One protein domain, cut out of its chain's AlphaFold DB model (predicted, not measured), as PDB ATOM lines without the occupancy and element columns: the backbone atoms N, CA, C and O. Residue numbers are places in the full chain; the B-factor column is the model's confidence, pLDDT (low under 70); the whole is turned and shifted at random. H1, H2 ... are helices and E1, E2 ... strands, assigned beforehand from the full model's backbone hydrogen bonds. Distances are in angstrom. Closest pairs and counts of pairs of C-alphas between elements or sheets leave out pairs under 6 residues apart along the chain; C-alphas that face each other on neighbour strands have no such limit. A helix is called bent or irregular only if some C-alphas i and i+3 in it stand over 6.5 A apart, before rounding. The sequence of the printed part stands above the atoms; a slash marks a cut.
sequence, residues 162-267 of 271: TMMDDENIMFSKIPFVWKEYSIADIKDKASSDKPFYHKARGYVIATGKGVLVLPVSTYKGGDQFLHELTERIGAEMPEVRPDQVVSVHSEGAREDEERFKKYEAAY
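This is residues 162 to 267 of the 271 residues of an uncharacterized protein of Coprococcus sp. CAG:782 (UniProt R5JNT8). A small sheet, E4 E5 E6, forms the middle of the domain, with the long helix H4 covering one face and the second small sheet, E1 E2 E3, set loosely beyond the other. The end of H3, residues 232 to 233, meets H1 near Lys 187, partway along H1, and residues 234 to 250 make a long loop from H3 to H4. The printed part has 106 residues, with six named strands and four named helices in the order E1 E2 E3 H1 E4 E5 E6 H2 H3 H4. Both sheets are antiparallel, in the orders E4 - E5 - E6 and E1 - E2 - E3, and the class is mixed, helices and strands. The whole is compact, with a radius of gyration of the C-alphas of 13.3 A and spans of 36 by 32 by 29 A.

E4 is residues 196 to 198, E5 residues 202 to 207, 15.6 A long, and E6 residues 210 to 214, 13.2 A. H4, residues 251 to 266, is 22.6 A long and ends at C-alpha 266 (-23.705, -21.402, -44.311). E1, residues 162 to 164, begins at C-alpha 162 (-39.298, -38.178, -51.125). E2 is residues 168 to 172, 13.1 A, and E3 residues 179 to 182. H1 is residues 183 to 192, 14.6 A; H2 residues 215 to 218; H3 residues 222 to 233, 16.4 A. H2 is irregular, but only just: C-alphas 215 and 218 are 6.6 A apart.

E4 E5 E6 is a meander, each strand the antiparallel neighbour of the one before; N 198 and O 202 are 2.8 A apart, N 205 and O 212 2.9 A. H4 is on one face of this sheet, making two layers, a helix over a sheet. Its height over the sheet is 9.6 A, and it runs along the strands, at 19 degrees to E5 on the local plane; its closest C-alphas to E4 are Asp 256 and His 198, 5.6 A. E1 E2 E3 is also a meander, with N 163 and O 170 at 2.8 A and N 169 and O 181 at 2.8 A. H1 only grazes both sheets; its closest C-alphas to E5 are Ile 186 and Thr 207, 5.3 A. H3 touches H1 with residues 232 to 233 alone, about perpendicular at 76 degrees, closest at the C-alphas of Lys 187 and Ile 233, 4.5 A. H2 only grazes E4 E5 E6, and H2 and H3 touch only at the corner, closest at the C-alphas of Val 216 and Gly 222, 5.2 A. H3 and H4 are apart. Every O i to N i+4 pair is within hydrogen-bond range in H3 and H4, and 5 of 6 in H1; H2 is too short for such a pair.

The C-alphas farthest apart, those of Asp 166 and His 249, are 37.1 A from each other. The printed part has no cut. The link from H3 to H4, 17 residues, is long. Mean pLDDT of the printed part is 80.4; residues 174 to 176, 199 to 200, 217 to 218 and 239 to 253 are under 70.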
ATOM      1  N   THR A 162     -39.914 -38.095 -52.445       86.56
ATOM      2  CA  THR A 162     -39.298 -38.178 -51.125       86.56
ATOM      3  C   THR A 162     -39.692 -39.502 -50.493       86.56
ATOM      4  O   THR A 162     -40.861 -39.889 -50.533       86.56
ATOM      5  N   MET A 163     -38.732 -40.200 -49.906       90.19
ATOM      6  CA  MET A 163     -38.984 -41.295 -48.981       90.19
ATOM      7  C   MET A 163     -38.349 -40.944 -47.646       90.19
ATOM      8  O   MET A 163     -37.264 -40.373 -47.624       90.19
ATOM      9  N   MET A 164     -39.036 -41.261 -46.559       93.31
ATOM     10  CA  MET A 164     -38.518 -41.094 -45.210       93.31
ATOM     11  C   MET A 164     -38.710 -42.410 -44.468       93.31
ATOM     12  O   MET A 164     -39.842 -42.873 -44.295       93.31
ATOM     13  N   ASP A 165     -37.593 -43.020 -44.103       91.31
ATOM     14  CA  ASP A 165     -37.517 -44.132 -43.165       91.31
ATOM     15  C   ASP A 165     -36.993 -43.621 -41.815       91.31
ATOM     16  O   ASP A 165     -36.898 -42.411 -41.598       91.31
ATOM     17  N   ASP A 166     -36.743 -44.532 -40.877       88.50
ATOM     18  CA  ASP A 166     -36.359 -44.215 -39.495       88.50
ATOM     19  C   ASP A 166     -34.979 -43.561 -39.368       88.50
ATOM     20  O   ASP A 166     -34.760 -42.795 -38.432       88.50
ATOM     21  N   GLU A 167     -34.093 -43.768 -40.339       92.19
ATOM     22  CA  GLU A 167     -32.708 -43.299 -40.285       92.19
ATOM     23  C   GLU A 167     -32.410 -42.200 -41.311       92.19
ATOM     24  O   GLU A 167     -31.547 -41.352 -41.070       92.19
ATOM     25  N   ASN A 168     -33.121 -42.181 -42.439       93.56
ATOM     26  CA  ASN A 168     -32.783 -41.398 -43.618       93.56
ATOM     27  C   ASN A 168     -34.006 -40.791 -44.325       93.56
ATOM     28  O   ASN A 168     -35.110 -41.338 -44.396       93.56
ATOM     29  N   ILE A 169     -33.760 -39.642 -44.952       92.62
ATOM     30  CA  ILE A 169     -34.613 -39.034 -45.968       92.62
ATOM     31  C   ILE A 169     -33.923 -39.184 -47.320       92.62
ATOM     32  O   ILE A 169     -32.871 -38.597 -47.577       92.62
ATOM     33  N   MET A 170     -34.558 -39.917 -48.226       90.62
ATOM     34  CA  MET A 170     -34.171 -39.975 -49.629       90.62
ATOM     35  C   MET A 170     -35.006 -38.979 -50.428       90.62
ATOM     36  O   MET A 170     -36.226 -39.108 -50.511       90.62
ATOM     37  N   PHE A 171     -34.360 -38.006 -51.062       87.69
ATOM     38  CA  PHE A 171     -35.021 -36.999 -51.882       87.69
ATOM     39  C   PHE A 171     -34.477 -36.987 -53.310       87.69
ATOM     40  O   PHE A 171     -33.270 -36.947 -53.544       87.69
ATOM     41  N   SER A 172     -35.392 -36.970 -54.275       80.56
ATOM     42  CA  SER A 172     -35.104 -36.876 -55.699       80.56
ATOM     43  C   SER A 172     -35.923 -35.733 -56.295       80.56
ATOM     44  O   SER A 172     -37.154 -35.782 -56.338       80.56
ATOM     45  N   LYS A 173     -35.225 -34.671 -56.719       70.06
ATOM     46  CA  LYS A 173     -35.811 -33.524 -57.437       70.06
ATOM     47  C   LYS A 173     -35.850 -33.755 -58.949       70.06
ATOM     48  O   LYS A 173     -36.751 -33.263 -59.616       70.06
ATOM     49  N   ILE A 174     -34.842 -34.455 -59.463       64.81
ATOM     50  CA  ILE A 174     -34.733 -34.917 -60.848       64.81
ATOM     51  C   ILE A 174     -34.846 -36.432 -60.760       64.81
ATOM     52  O   ILE A 174     -34.101 -37.007 -59.959       64.81
ATOM     53  N   PRO A 175     -35.731 -37.086 -61.530       58.66
ATOM     54  CA  PRO A 175     -35.864 -38.533 -61.443       58.66
ATOM     55  C   PRO A 175     -34.523 -39.237 -61.622       58.66
ATOM     56  O   PRO A 175     -33.655 -38.782 -62.365       58.66
ATOM     57  N   PHE A 176     -34.381 -40.366 -60.932       60.34
ATOM     58  CA  PHE A 176     -33.188 -41.219 -60.925       60.34
ATOM     59  C   PHE A 176     -31.957 -40.621 -60.228       60.34
ATOM     60  O   PHE A 176     -31.068 -41.380 -59.857       60.34
ATOM     61  N   VAL A 177     -31.925 -39.313 -59.953       76.69
ATOM     62  CA  VAL A 177     -30.896 -38.699 -59.103       76.69
ATOM     63  C   VAL A 177     -31.416 -38.647 -57.671       76.69
ATOM     64  O   VAL A 177     -32.272 -37.823 -57.332       76.69
ATOM     65  N   TRP A 178     -30.907 -39.549 -56.837       84.25
ATOM     66  CA  TRP A 178     -31.268 -39.659 -55.429       84.25
ATOM     67  C   TRP A 178     -30.209 -39.017 -54.547       84.25
ATOM     68  O   TRP A 178     -29.013 -39.231 -54.733       84.25
ATOM     69  N   LYS A 179     -30.665 -38.230 -53.577       87.75
ATOM     70  CA  LYS A 179     -29.831 -37.719 -52.497       87.75
ATOM     71  C   LYS A 179     -30.354 -38.248 -51.179       87.75
ATOM     72  O   LYS A 179     -31.543 -38.127 -50.892       87.75
ATOM     73  N   GLU A 180     -29.451 -38.816 -50.404       92.31
ATOM     74  CA  GLU A 180     -29.730 -39.374 -49.091       92.31
ATOM     75  C   GLU A 180     -29.227 -38.425 -48.004       92.31
ATOM     76  O   GLU A 180     -28.084 -37.953 -48.060       92.31
ATOM     77  N   TYR A 181     -30.083 -38.159 -47.023       92.69
ATOM     78  CA  TYR A 181     -29.820 -37.293 -45.882       92.69
ATOM     79  C   TYR A 181     -30.149 -38.057 -44.604       92.69
ATOM     80  O   TYR A 181     -31.276 -38.519 -44.452       92.69
ATOM     81  N   SER A 182     -29.190 -38.174 -43.688       94.19
ATOM     82  CA  SER A 182     -29.425 -38.850 -42.410       94.19
ATOM     83  C   SER A 182     -30.274 -37.980 -41.485       94.19
ATOM     84  O   SER A 182     -30.023 -36.783 -41.347       94.19
ATOM     85  N   ILE A 183     -31.254 -38.583 -40.809       93.12
ATOM     86  CA  ILE A 183     -32.066 -37.931 -39.776       93.12
ATOM     87  C   ILE A 183     -31.188 -37.447 -38.617       93.12
ATOM     88  O   ILE A 183     -31.454 -36.382 -38.065       93.12
ATOM     89  N   ALA A 184     -30.125 -38.178 -38.272       92.75
ATOM     90  CA  ALA A 184     -29.199 -37.778 -37.214       92.75
ATOM     91  C   ALA A 184     -28.438 -36.491 -37.574       92.75
ATOM     92  O   ALA A 184     -28.373 -35.572 -36.762       92.75
ATOM     93  N   ASP A 185     -27.935 -36.396 -38.811       93.38
ATOM     94  CA  ASP A 185     -27.298 -35.179 -39.336       93.38
ATOM     95  C   ASP A 185     -28.287 -34.006 -39.373       93.38
ATOM     96  O   ASP A 185     -27.987 -32.913 -38.896       93.38
ATOM     97  N   ILE A 186     -29.510 -34.249 -39.855       92.25
ATOM     98  CA  ILE A 186     -30.568 -33.236 -39.861       92.25
ATOM     99  C   ILE A 186     -30.869 -32.744 -38.441       92.25
ATOM    100  O   ILE A 186     -31.035 -31.546 -38.237       92.25
ATOM    101  N   LYS A 187     -30.947 -33.643 -37.456       92.94
ATOM    102  CA  LYS A 187     -31.231 -33.308 -36.056       92.94
ATOM    103  C   LYS A 187     -30.112 -32.479 -35.419       92.94
ATOM    104  O   LYS A 187     -30.397 -31.502 -34.724       92.94
ATOM    105  N   ASP A 188     -28.854 -32.829 -35.684       92.50
ATOM    106  CA  ASP A 188     -27.685 -32.050 -35.251       92.50
ATOM    107  C   ASP A 188     -27.750 -30.614 -35.797       92.50
ATOM    108  O   ASP A 188     -27.678 -29.638 -35.043       92.50
ATOM    109  N   LYS A 189     -28.000 -30.471 -37.104       90.00
ATOM    110  CA  LYS A 189     -28.104 -29.153 -37.746       90.00
ATOM    111  C   LYS A 189     -29.354 -28.386 -37.354       90.00
ATOM    112  O   LYS A 189     -29.284 -27.175 -37.187       90.00
ATOM    113  N   ALA A 190     -30.474 -29.062 -37.125       87.94
ATOM    114  CA  ALA A 190     -31.698 -28.418 -36.662       87.94
ATOM    115  C   ALA A 190     -31.544 -27.782 -35.269       87.94
ATOM    116  O   ALA A 190     -32.240 -26.813 -34.965       87.94
ATOM    117  N   SER A 191     -30.624 -28.300 -34.446       86.38
ATOM    118  CA  SER A 191     -30.326 -27.762 -33.112       86.38
ATOM    119  C   SER A 191     -29.564 -26.433 -33.170       86.38
ATOM    120  O   SER A 191     -29.754 -25.576 -32.310       86.38
ATOM    121  N   SER A 192     -28.713 -26.256 -34.183       85.94
ATOM    122  CA  SER A 192     -27.924 -25.037 -34.402       85.94
ATOM    123  C   SER A 192     -28.686 -24.021 -35.259       85.94
ATOM    124  O   SER A 192     -28.821 -22.860 -34.878       85.94
ATOM    125  N   ASP A 193     -29.256 -24.478 -36.369       87.19
ATOM    126  CA  ASP A 193     -29.982 -23.675 -37.344       87.19
ATOM    127  C   ASP A 193     -31.407 -24.217 -37.520       87.19
ATOM    128  O   ASP A 193     -31.681 -25.099 -38.346       87.19
ATOM    129  N   LYS A 194     -32.348 -23.640 -36.758       88.69
ATOM    130  CA  LYS A 194     -33.753 -24.082 -36.701       88.69
ATOM    131  C   LYS A 194     -34.413 -24.152 -38.089       88.69
ATOM    132  O   LYS A 194     -34.540 -23.101 -38.733       88.69
ATOM    133  N   PRO A 195     -34.925 -25.325 -38.518       89.25
ATOM    134  CA  PRO A 195     -35.677 -25.466 -39.759       89.25
ATOM    135  C   PRO A 195     -36.835 -24.473 -39.840       89.25
ATOM    136  O   PRO A 195     -37.365 -24.018 -38.823       89.25
ATOM    137  N   PHE A 196     -37.246 -24.127 -41.055       85.94
ATOM    138  CA  PHE A 196     -38.342 -23.185 -41.244       85.94
ATOM    139  C   PHE A 196     -39.135 -23.468 -42.504       85.94
ATOM    140  O   PHE A 196     -38.677 -24.124 -43.439       85.94
ATOM    141  N   TYR A 197     -40.356 -22.951 -42.529       80.19
ATOM    142  CA  TYR A 197     -41.210 -23.055 -43.692       80.19
ATOM    143  C   TYR A 197     -40.994 -21.872 -44.631       80.19
ATOM    144  O   TYR A 197     -41.339 -20.745 -44.297       80.19
ATOM    145  N   HIS A 198     -40.460 -22.138 -45.821       76.81
ATOM    146  CA  HIS A 198     -40.357 -21.145 -46.880       76.81
ATOM    147  C   HIS A 198     -41.622 -21.184 -47.736       76.81
ATOM    148  O   HIS A 198     -41.880 -22.157 -48.450       76.81
ATOM    149  N   LYS A 199     -42.356 -20.070 -47.776       69.06
ATOM    150  CA  LYS A 199     -43.690 -19.994 -48.408       69.06
ATOM    151  C   LYS A 199     -43.750 -20.468 -49.867       69.06
ATOM    152  O   LYS A 199     -44.710 -21.122 -50.260       69.06
ATOM    153  N   ALA A 200     -42.724 -20.172 -50.670       63.44
ATOM    154  CA  ALA A 200     -42.647 -20.591 -52.075       63.44
ATOM    155  C   ALA A 200     -41.979 -21.958 -52.327       63.44
ATOM    156  O   ALA A 200     -42.215 -22.563 -53.373       63.44
ATOM    157  N   ARG A 201     -41.102 -22.424 -51.428       70.56
ATOM    158  CA  ARG A 201     -40.204 -23.563 -51.690       70.56
ATOM    159  C   ARG A 201     -40.570 -24.818 -50.893       70.56
ATOM    160  O   ARG A 201     -40.293 -25.922 -51.355       70.56
ATOM    161  N   GLY A 202     -41.220 -24.655 -49.743       77.56
ATOM    162  CA  GLY A 202     -41.555 -25.731 -48.819       77.56
ATOM    163  C   GLY A 202     -40.736 -25.669 -47.534       77.56
ATOM    164  O   GLY A 202     -40.206 -24.626 -47.161       77.56
ATOM    165  N   TYR A 203     -40.637 -26.798 -46.846       84.94
ATOM    166  CA  TYR A 203     -39.915 -26.904 -45.586       84.94
ATOM    167  C   TYR A 203     -38.400 -26.964 -45.828       84.94
ATOM    168  O   TYR A 203     -37.926 -27.833 -46.561       84.94
ATOM    169  N   VAL A 204     -37.660 -26.012 -45.262       87.62
ATOM    170  CA  VAL A 204     -36.218 -25.816 -45.454       87.62
ATOM    171  C   VAL A 204     -35.462 -26.354 -44.246       87.62
ATOM    172  O   VAL A 204     -35.763 -26.003 -43.106       87.62
ATOM    173  N   ILE A 205     -34.462 -27.188 -44.517       91.38
ATOM    174  CA  ILE A 205     -33.684 -27.927 -43.526       91.38
ATOM    175  C   ILE A 205     -32.194 -27.802 -43.868       91.38
ATOM    176  O   ILE A 205     -31.801 -27.997 -45.021       91.38
ATOM    177  N   ALA A 206     -31.359 -27.495 -42.874       91.06
ATOM    178  CA  ALA A 206     -29.904 -27.557 -43.008       91.06
ATOM    179  C   ALA A 206     -29.408 -29.000 -42.839       91.06
ATOM    180  O   ALA A 206     -29.913 -29.738 -41.998       91.06
ATOM    181  N   THR A 207     -28.423 -29.400 -43.642       91.00
ATOM    182  CA  THR A 207     -27.787 -30.726 -43.583       91.00
ATOM    183  C   THR A 207     -26.288 -30.574 -43.831       91.00
ATOM    184  O   THR A 207     -25.858 -29.606 -44.468       91.00
ATOM    185  N   GLY A 208     -25.477 -31.550 -43.424       86.38
ATOM    186  CA  GLY A 208     -24.047 -31.593 -43.742       86.38
ATOM    187  C   GLY A 208     -23.746 -31.658 -45.249       86.38
ATOM    188  O   GLY A 208     -22.640 -31.335 -45.673       86.38
ATOM    189  N   LYS A 209     -24.734 -32.022 -46.081       87.25
ATOM    190  CA  LYS A 209     -24.643 -32.066 -47.557       87.25
ATOM    191  C   LYS A 209     -25.186 -30.799 -48.241       87.25
ATOM    192  O   LYS A 209     -25.280 -30.746 -49.472       87.25
ATOM    193  N   GLY A 210     -25.566 -29.787 -47.463       88.88
ATOM    194  CA  GLY A 210     -26.154 -28.533 -47.928       88.88
ATOM    195  C   GLY A 210     -27.607 -28.354 -47.484       88.88
ATOM    196  O   GLY A 210     -28.075 -28.987 -46.541       88.88
ATOM    197  N   VAL A 211     -28.354 -27.498 -48.176       88.44
ATOM    198  CA  VAL A 211     -29.754 -27.197 -47.826       88.44
ATOM    199  C   VAL A 211     -30.728 -28.159 -48.517       88.44
ATOM    200  O   VAL A 211     -30.766 -28.250 -49.749       88.44
ATOM    201  N   LEU A 212     -31.553 -28.845 -47.723       89.12
ATOM    202  CA  LEU A 212     -32.662 -29.682 -48.177       89.12
ATOM    203  C   LEU A 212     -33.967 -28.880 -48.149       89.12
ATOM    204  O   LEU A 212     -34.286 -28.206 -47.174       89.12
ATOM    205  N   VAL A 213     -34.743 -28.970 -49.228       85.62
ATOM    206  CA  VAL A 213     -36.035 -28.293 -49.367       85.62
ATOM    207  C   VAL A 213     -37.103 -29.323 -49.719       85.62
ATOM    208  O   VAL A 213     -37.039 -29.941 -50.784       85.62
ATOM    209  N   LEU A 214     -38.092 -29.485 -48.841       84.62
ATOM    210  CA  LEU A 214     -39.184 -30.443 -48.976       84.62
ATOM    211  C   LEU A 214     -40.517 -29.727 -49.274       84.62
ATOM    212  O   LEU A 214     -41.126 -29.155 -48.369       84.62
ATOM    213  N   PRO A 215     -41.046 -29.804 -50.507       74.81
ATOM    214  CA  PRO A 215     -42.335 -29.197 -50.891       74.81
ATOM    215  C   PRO A 215     -43.586 -29.939 -50.362       74.81
ATOM    216  O   PRO A 215     -44.695 -29.729 -50.850       74.81
ATOM    217  N   VAL A 216     -43.424 -30.815 -49.367       73.06
ATOM    218  CA  VAL A 216     -44.428 -31.800 -48.918       73.06
ATOM    219  C   VAL A 216     -45.631 -31.200 -48.189       73.06
ATOM    220  O   VAL A 216     -46.682 -31.828 -48.145       73.06
ATOM    221  N   SER A 217     -45.512 -29.980 -47.669       66.12
ATOM    222  CA  SER A 217     -46.564 -29.269 -46.925       66.12
ATOM    223  C   SER A 217     -47.860 -29.074 -47.719       66.12
ATOM    224  O   SER A 217     -48.950 -29.047 -47.161       66.12
ATOM    225  N   THR A 218     -47.738 -28.946 -49.039       64.31
ATOM    226  CA  THR A 218     -48.866 -28.709 -49.952       64.31
ATOM    227  C   THR A 218     -49.501 -30.000 -50.462       64.31
ATOM    228  O   THR A 218     -50.444 -29.967 -51.254       64.31
ATOM    229  N   TYR A 219     -48.971 -31.157 -50.057       74.69
ATOM    230  CA  TYR A 219     -49.392 -32.450 -50.580       74.69
ATOM    231  C   TYR A 219     -50.546 -32.993 -49.744       74.69
ATOM    232  O   TYR A 219     -50.633 -32.757 -48.539       74.69
ATOM    233  N   LYS A 220     -51.427 -33.788 -50.357       71.38
ATOM    234  CA  LYS A 220     -52.467 -34.494 -49.598       71.38
ATOM    235  C   LYS A 220     -51.803 -35.467 -48.611       71.38
ATOM    236  O   LYS A 220     -51.113 -36.379 -49.064       71.38
ATOM    237  N   GLY A 221     -52.029 -35.288 -47.307       75.94
ATOM    238  CA  GLY A 221     -51.371 -36.046 -46.226       75.94
ATOM    239  C   GLY A 221     -49.974 -35.530 -45.847       75.94
ATOM    240  O   GLY A 221     -49.208 -36.239 -45.195       75.94
ATOM    241  N   GLY A 222     -49.593 -34.347 -46.338       80.50
ATOM    242  CA  GLY A 222     -48.303 -33.714 -46.067       80.50
ATOM    243  C   GLY A 222     -48.139 -33.206 -44.636       80.50
ATOM    244  O   GLY A 222     -47.022 -33.158 -44.134       80.50
ATOM    245  N   ASP A 223     -49.247 -32.890 -43.975       82.00
ATOM    246  CA  ASP A 223     -49.345 -32.559 -42.554       82.00
ATOM    247  C   ASP A 223     -48.832 -33.700 -41.669       82.00
ATOM    248  O   ASP A 223     -47.952 -33.490 -40.841       82.00
ATOM    249  N   GLN A 224     -49.302 -34.928 -41.905       87.62
ATOM    250  CA  GLN A 224     -48.866 -36.111 -41.157       87.62
ATOM    251  C   GLN A 224     -47.392 -36.435 -41.416       87.62
ATOM    252  O   GLN A 224     -46.655 -36.767 -40.490       87.62
ATOM    253  N   PHE A 225     -46.950 -36.292 -42.671       89.69
ATOM    254  CA  PHE A 225     -45.542 -36.449 -43.031       89.69
ATOM    255  C   PHE A 225     -44.657 -35.456 -42.266       89.69
ATOM    256  O   PHE A 225     -43.626 -35.842 -41.722       89.69
ATOM    257  N   LEU A 226     -45.045 -34.175 -42.246       89.19
ATOM    258  CA  LEU A 226     -44.278 -33.131 -41.573       89.19
ATOM    259  C   LEU A 226     -44.274 -33.323 -40.067       89.19
ATOM    260  O   LEU A 226     -43.205 -33.200 -39.489       89.19
ATOM    261  N   HIS A 227     -45.409 -33.689 -39.470       90.44
ATOM    262  CA  HIS A 227     -45.502 -33.966 -38.040       90.44
ATOM    263  C   HIS A 227     -44.496 -35.038 -37.610       90.44
ATOM    264  O   HIS A 227     -43.709 -34.826 -36.690       90.44
ATOM    265  N   GLU A 228     -44.469 -36.171 -38.317       91.81
ATOM    266  CA  GLU A 228     -43.548 -37.267 -38.006       91.81
ATOM    267  C   GLU A 228     -42.083 -36.878 -38.258       91.81
ATOM    268  O   GLU A 228     -41.202 -37.242 -37.482       91.81
ATOM    269  N   LEU A 229     -41.803 -36.080 -39.294       91.75
ATOM    270  CA  LEU A 229     -40.463 -35.540 -39.519       91.75
ATOM    271  C   LEU A 229     -40.028 -34.601 -38.382       91.75
ATOM    272  O   LEU A 229     -38.917 -34.740 -37.874       91.75
ATOM    273  N   THR A 230     -40.880 -33.653 -37.989       91.44
ATOM    274  CA  THR A 230     -40.581 -32.659 -36.946       91.44
ATOM    275  C   THR A 230     -40.376 -33.312 -35.586       91.44
ATOM    276  O   THR A 230     -39.444 -32.944 -34.877       91.44
ATOM    277  N   GLU A 231     -41.156 -34.349 -35.274       92.19
ATOM    278  CA  GLU A 231     -41.002 -35.154 -34.061       92.19
ATOM    279  C   GLU A 231     -39.637 -35.860 -34.019       92.19
ATOM    280  O   GLU A 231     -38.916 -35.775 -33.025       92.19
ATOM    281  N   ARG A 232     -39.218 -36.478 -35.133       90.81
ATOM    282  CA  ARG A 232     -37.926 -37.184 -35.233       90.81
ATOM    283  C   ARG A 232     -36.724 -36.256 -35.063       90.81
ATOM    284  O   ARG A 232     -35.745 -36.618 -34.406       90.81
ATOM    285  N   ILE A 233     -36.789 -35.062 -35.651       91.62
ATOM    286  CA  ILE A 233     -35.684 -34.091 -35.621       91.62
ATOM    287  C   ILE A 233     -35.755 -33.149 -34.410       91.62
ATOM    288  O   ILE A 233     -34.861 -32.326 -34.242       91.62
ATOM    289  N   GLY A 234     -36.787 -33.262 -33.565       88.50
ATOM    290  CA  GLY A 234     -36.986 -32.397 -32.399       88.50
ATOM    291  C   GLY A 234     -37.262 -30.932 -32.753       88.50
ATOM    292  O   GLY A 234     -36.858 -30.041 -32.011       88.50
ATOM    293  N   ALA A 235     -37.903 -30.674 -33.895       87.25
ATOM    294  CA  ALA A 235     -38.268 -29.332 -34.345       87.25
ATOM    295  C   ALA A 235     -39.749 -29.035 -34.079       87.25
ATOM    296  O   ALA A 235     -40.580 -29.939 -34.005       87.25
ATOM    297  N   GLU A 236     -40.088 -27.753 -33.978       85.69
ATOM    298  CA  GLU A 236     -41.481 -27.317 -33.889       85.69
ATOM    299  C   GLU A 236     -42.212 -27.565 -35.214       85.69
ATOM    300  O   GLU A 236     -41.665 -27.343 -36.300       85.69
ATOM    301  N   MET A 237     -43.466 -28.012 -35.122       83.06
ATOM    302  CA  MET A 237     -44.319 -28.202 -36.290       83.06
ATOM    303  C   MET A 237     -44.568 -26.845 -36.967       83.06
ATOM    304  O   MET A 237     -45.107 -25.942 -36.323       83.06
ATOM    305  N   PRO A 238     -44.211 -26.666 -38.251       75.94
ATOM    306  CA  PRO A 238     -44.467 -25.409 -38.936       75.94
ATOM    307  C   PRO A 238     -45.973 -25.178 -39.096       75.94
ATOM    308  O   PRO A 238     -46.719 -26.103 -39.429       75.94
ATOM    309  N   GLU A 239     -46.420 -23.929 -38.947       68.31
ATOM    310  CA  GLU A 239     -47.777 -23.536 -39.337       68.31
ATOM    311  C   GLU A 239     -47.886 -23.599 -40.868       68.31
ATOM    312  O   GLU A 239     -47.537 -22.671 -41.602       68.31
ATOM    313  N   VAL A 240     -48.330 -24.747 -41.372       59.78
ATOM    314  CA  VAL A 240     -48.580 -24.945 -42.794       59.78
ATOM    315  C   VAL A 240     -49.935 -24.335 -43.122       59.78
ATOM    316  O   VAL A 240     -50.963 -24.818 -42.656       59.78
ATOM    317  N   ARG A 241     -49.944 -23.306 -43.973       54.62
ATOM    318  CA  ARG A 241     -51.164 -22.730 -44.556       54.62
ATOM    319  C   ARG A 241     -51.230 -23.040 -46.056       54.62
ATOM    320  O   ARG A 241     -50.727 -22.254 -46.860       54.62
ATOM    321  N   PRO A 242     -51.793 -24.201 -46.464       47.88
ATOM    322  CA  PRO A 242     -51.875 -24.617 -47.871       47.88
ATOM    323  C   PRO A 242     -52.716 -23.660 -48.729       47.88
ATOM    324  O   PRO A 242     -52.601 -23.644 -49.954       47.88
ATOM    325  N   ASP A 243     -53.577 -22.880 -48.081       43.28
ATOM    326  CA  ASP A 243     -54.445 -21.852 -48.643       43.28
ATOM    327  C   ASP A 243     -53.734 -20.506 -48.863       43.28
ATOM    328  O   ASP A 243     -54.257 -19.652 -49.584       43.28
ATOM    329  N   GLN A 244     -52.533 -20.323 -48.304       42.94
ATOM    330  CA  GLN A 244     -51.721 -19.123 -48.453       42.94
ATOM    331  C   GLN A 244     -50.534 -19.364 -49.387       42.94
ATOM    332  O   GLN A 244     -49.391 -19.536 -48.967       42.94
ATOM    333  N   VAL A 245     -50.789 -19.293 -50.694       48.22
ATOM    334  CA  VAL A 245     -49.714 -19.045 -51.668       48.22
ATOM    335  C   VAL A 245     -49.435 -17.544 -51.643       48.22
ATOM    336  O   VAL A 245     -50.000 -16.769 -52.412       48.22
ATOM    337  N   VAL A 246     -48.628 -17.119 -50.673       50.97
ATOM    338  CA  VAL A 246     -48.262 -15.710 -50.504       50.97
ATOM    339  C   VAL A 246     -47.277 -15.316 -51.606       50.97
ATOM    340  O   VAL A 246     -46.410 -16.105 -51.983       50.97
ATOM    341  N   SER A 247     -47.425 -14.105 -52.143       50.16
ATOM    342  CA  SER A 247     -46.542 -13.536 -53.167       50.16
ATOM    343  C   SER A 247     -45.067 -13.788 -52.875       50.16
ATOM    344  O   SER A 247     -44.609 -13.543 -51.759       50.16
ATOM    345  N   VAL A 248     -44.294 -14.153 -53.901       51.75
ATOM    346  CA  VAL A 248     -42.821 -14.185 -53.837       51.75
ATOM    347  C   VAL A 248     -42.255 -12.791 -53.495       51.75
ATOM    348  O   VAL A 248     -41.121 -12.675 -53.049       51.75
ATOM    349  N   HIS A 249     -43.050 -11.725 -53.661       50.16
ATOM    350  CA  HIS A 249     -42.712 -10.347 -53.287       50.16
ATOM    351  C   HIS A 249     -43.340  -9.851 -51.973       50.16
ATOM    352  O   HIS A 249     -43.295  -8.651 -51.713       50.16
ATOM    353  N   SER A 250     -43.957 -10.711 -51.159       61.88
ATOM    354  CA  SER A 250     -44.405 -10.293 -49.822       61.88
ATOM    355  C   SER A 250     -43.193 -10.020 -48.951       61.88
ATOM    356  O   SER A 250     -42.149 -10.643 -49.138       61.88
ATOM    357  N   GLU A 251     -43.338  -9.124 -47.980       65.69
ATOM    358  CA  GLU A 251     -42.285  -8.847 -47.002       65.69
ATOM    359  C   GLU A 251     -41.807 -10.146 -46.339       65.69
ATOM    360  O   GLU A 251     -40.625 -10.466 -46.408       65.69
ATOM    361  N   GLY A 252     -42.742 -11.000 -45.909       67.62
ATOM    362  CA  GLY A 252     -42.408 -12.319 -45.373       67.62
ATOM    363  C   GLY A 252     -41.764 -13.291 -46.375       67.62
ATOM    364  O   GLY A 252     -40.954 -14.110 -45.971       67.62
ATOM    365  N   ALA A 253     -42.074 -13.238 -47.678       66.19
ATOM    366  CA  ALA A 253     -41.360 -14.062 -48.665       66.19
ATOM    367  C   ALA A 253     -39.949 -13.528 -48.956       66.19
ATOM    368  O   ALA A 253     -39.054 -14.308 -49.275       66.19
ATOM    369  N   ARG A 254     -39.742 -12.210 -48.844       71.62
ATOM    370  CA  ARG A 254     -38.418 -11.594 -48.949       71.62
ATOM    371  C   ARG A 254     -37.558 -11.964 -47.742       71.62
ATOM    372  O   ARG A 254     -36.412 -12.349 -47.934       71.62
ATOM    373  N   GLU A 255     -38.130 -11.933 -46.542       79.69
ATOM    374  CA  GLU A 255     -37.495 -12.424 -45.313       79.69
ATOM    375  C   GLU A 255     -37.155 -13.919 -45.403       79.69
ATOM    376  O   GLU A 255     -36.024 -14.306 -45.105       79.69
ATOM    377  N   ASP A 256     -38.086 -14.755 -45.884       79.88
ATOM    378  CA  ASP A 256     -37.847 -16.188 -46.114       79.88
ATOM    379  C   ASP A 256     -36.698 -16.419 -47.108       79.88
ATOM    380  O   ASP A 256     -35.853 -17.289 -46.891       79.88
ATOM    381  N   GLU A 257     -36.645 -15.647 -48.198       81.50
ATOM    382  CA  GLU A 257     -35.605 -15.762 -49.226       81.50
ATOM    383  C   GLU A 257     -34.247 -15.247 -48.720       81.50
ATOM    384  O   GLU A 257     -33.210 -15.840 -49.017       81.50
ATOM    385  N   GLU A 258     -34.215 -14.180 -47.917       84.88
ATOM    386  CA  GLU A 258     -32.998 -13.718 -47.241       84.88
ATOM    387  C   GLU A 258     -32.487 -14.755 -46.236       84.88
ATOM    388  O   GLU A 258     -31.292 -15.061 -46.214       84.88
ATOM    389  N   ARG A 259     -33.387 -15.354 -45.446       86.94
ATOM    390  CA  ARG A 259     -33.054 -16.450 -44.531       86.94
ATOM    391  C   ARG A 259     -32.550 -17.675 -45.293       86.94
ATOM    392  O   ARG A 259     -31.551 -18.268 -44.898       86.94
ATOM    393  N   PHE A 260     -33.178 -18.012 -46.417       85.50
ATOM    394  CA  PHE A 260     -32.753 -19.107 -47.285       85.50
ATOM    395  C   PHE A 260     -31.361 -18.875 -47.878       85.50
ATOM    396  O   PHE A 260     -30.534 -19.781 -47.861       85.50
ATOM    397  N   LYS A 261     -31.056 -17.657 -48.337       86.38
ATOM    398  CA  LYS A 261     -29.717 -17.304 -48.835       86.38
ATOM    399  C   LYS A 261     -28.650 -17.406 -47.750       86.38
ATOM    400  O   LYS A 261     -27.555 -17.884 -48.031       86.38
ATOM    401  N   LYS A 262     -28.966 -17.004 -46.514       87.12
ATOM    402  CA  LYS A 262     -28.074 -17.209 -45.361       87.12
ATOM    403  C   LYS A 262     -27.830 -18.701 -45.111       87.12
ATOM    404  O   LYS A 262     -26.684 -19.093 -44.923       87.12
ATOM    405  N   TYR A 263     -28.873 -19.528 -45.200       86.56
ATOM    406  CA  TYR A 263     -28.760 -20.991 -45.118       86.56
ATOM    407  C   TYR A 263     -27.872 -21.575 -46.220       86.56
ATOM    408  O   TYR A 263     -26.987 -22.371 -45.930       86.56
ATOM    409  N   GLU A 264     -28.074 -21.180 -47.480       86.75
ATOM    410  CA  GLU A 264     -27.246 -21.667 -48.592       86.75
ATOM    411  C   GLU A 264     -25.784 -21.221 -48.469       86.75
ATOM    412  O   GLU A 264     -24.890 -21.971 -48.859       86.75
ATOM    413  N   ALA A 265     -25.532 -20.031 -47.916       87.25
ATOM    414  CA  ALA A 265     -24.180 -19.545 -47.660       87.25
ATOM    415  C   ALA A 265     -23.489 -20.307 -46.516       87.25
ATOM    416  O   ALA A 265     -22.300 -20.597 -46.616       87.25
ATOM    417  N   ALA A 266     -24.225 -20.647 -45.452       86.75
ATOM    418  CA  ALA A 266     -23.705 -21.402 -44.311       86.75
ATOM    419  C   ALA A 266     -23.493 -22.893 -44.628       86.75
ATOM    420  O   ALA A 266     -22.547 -23.503 -44.134       86.75
ATOM    421  N   TYR A 267     -24.339 -23.466 -45.490       87.19
ATOM    422  CA  TYR A 267     -24.315 -24.878 -45.873       87.19
ATOM    423  C   TYR A 267     -24.150 -25.024 -47.392       87.19
ATOM    424  O   TYR A 267     -25.104 -25.394 -48.096       87.19
TER     425      TYR A 267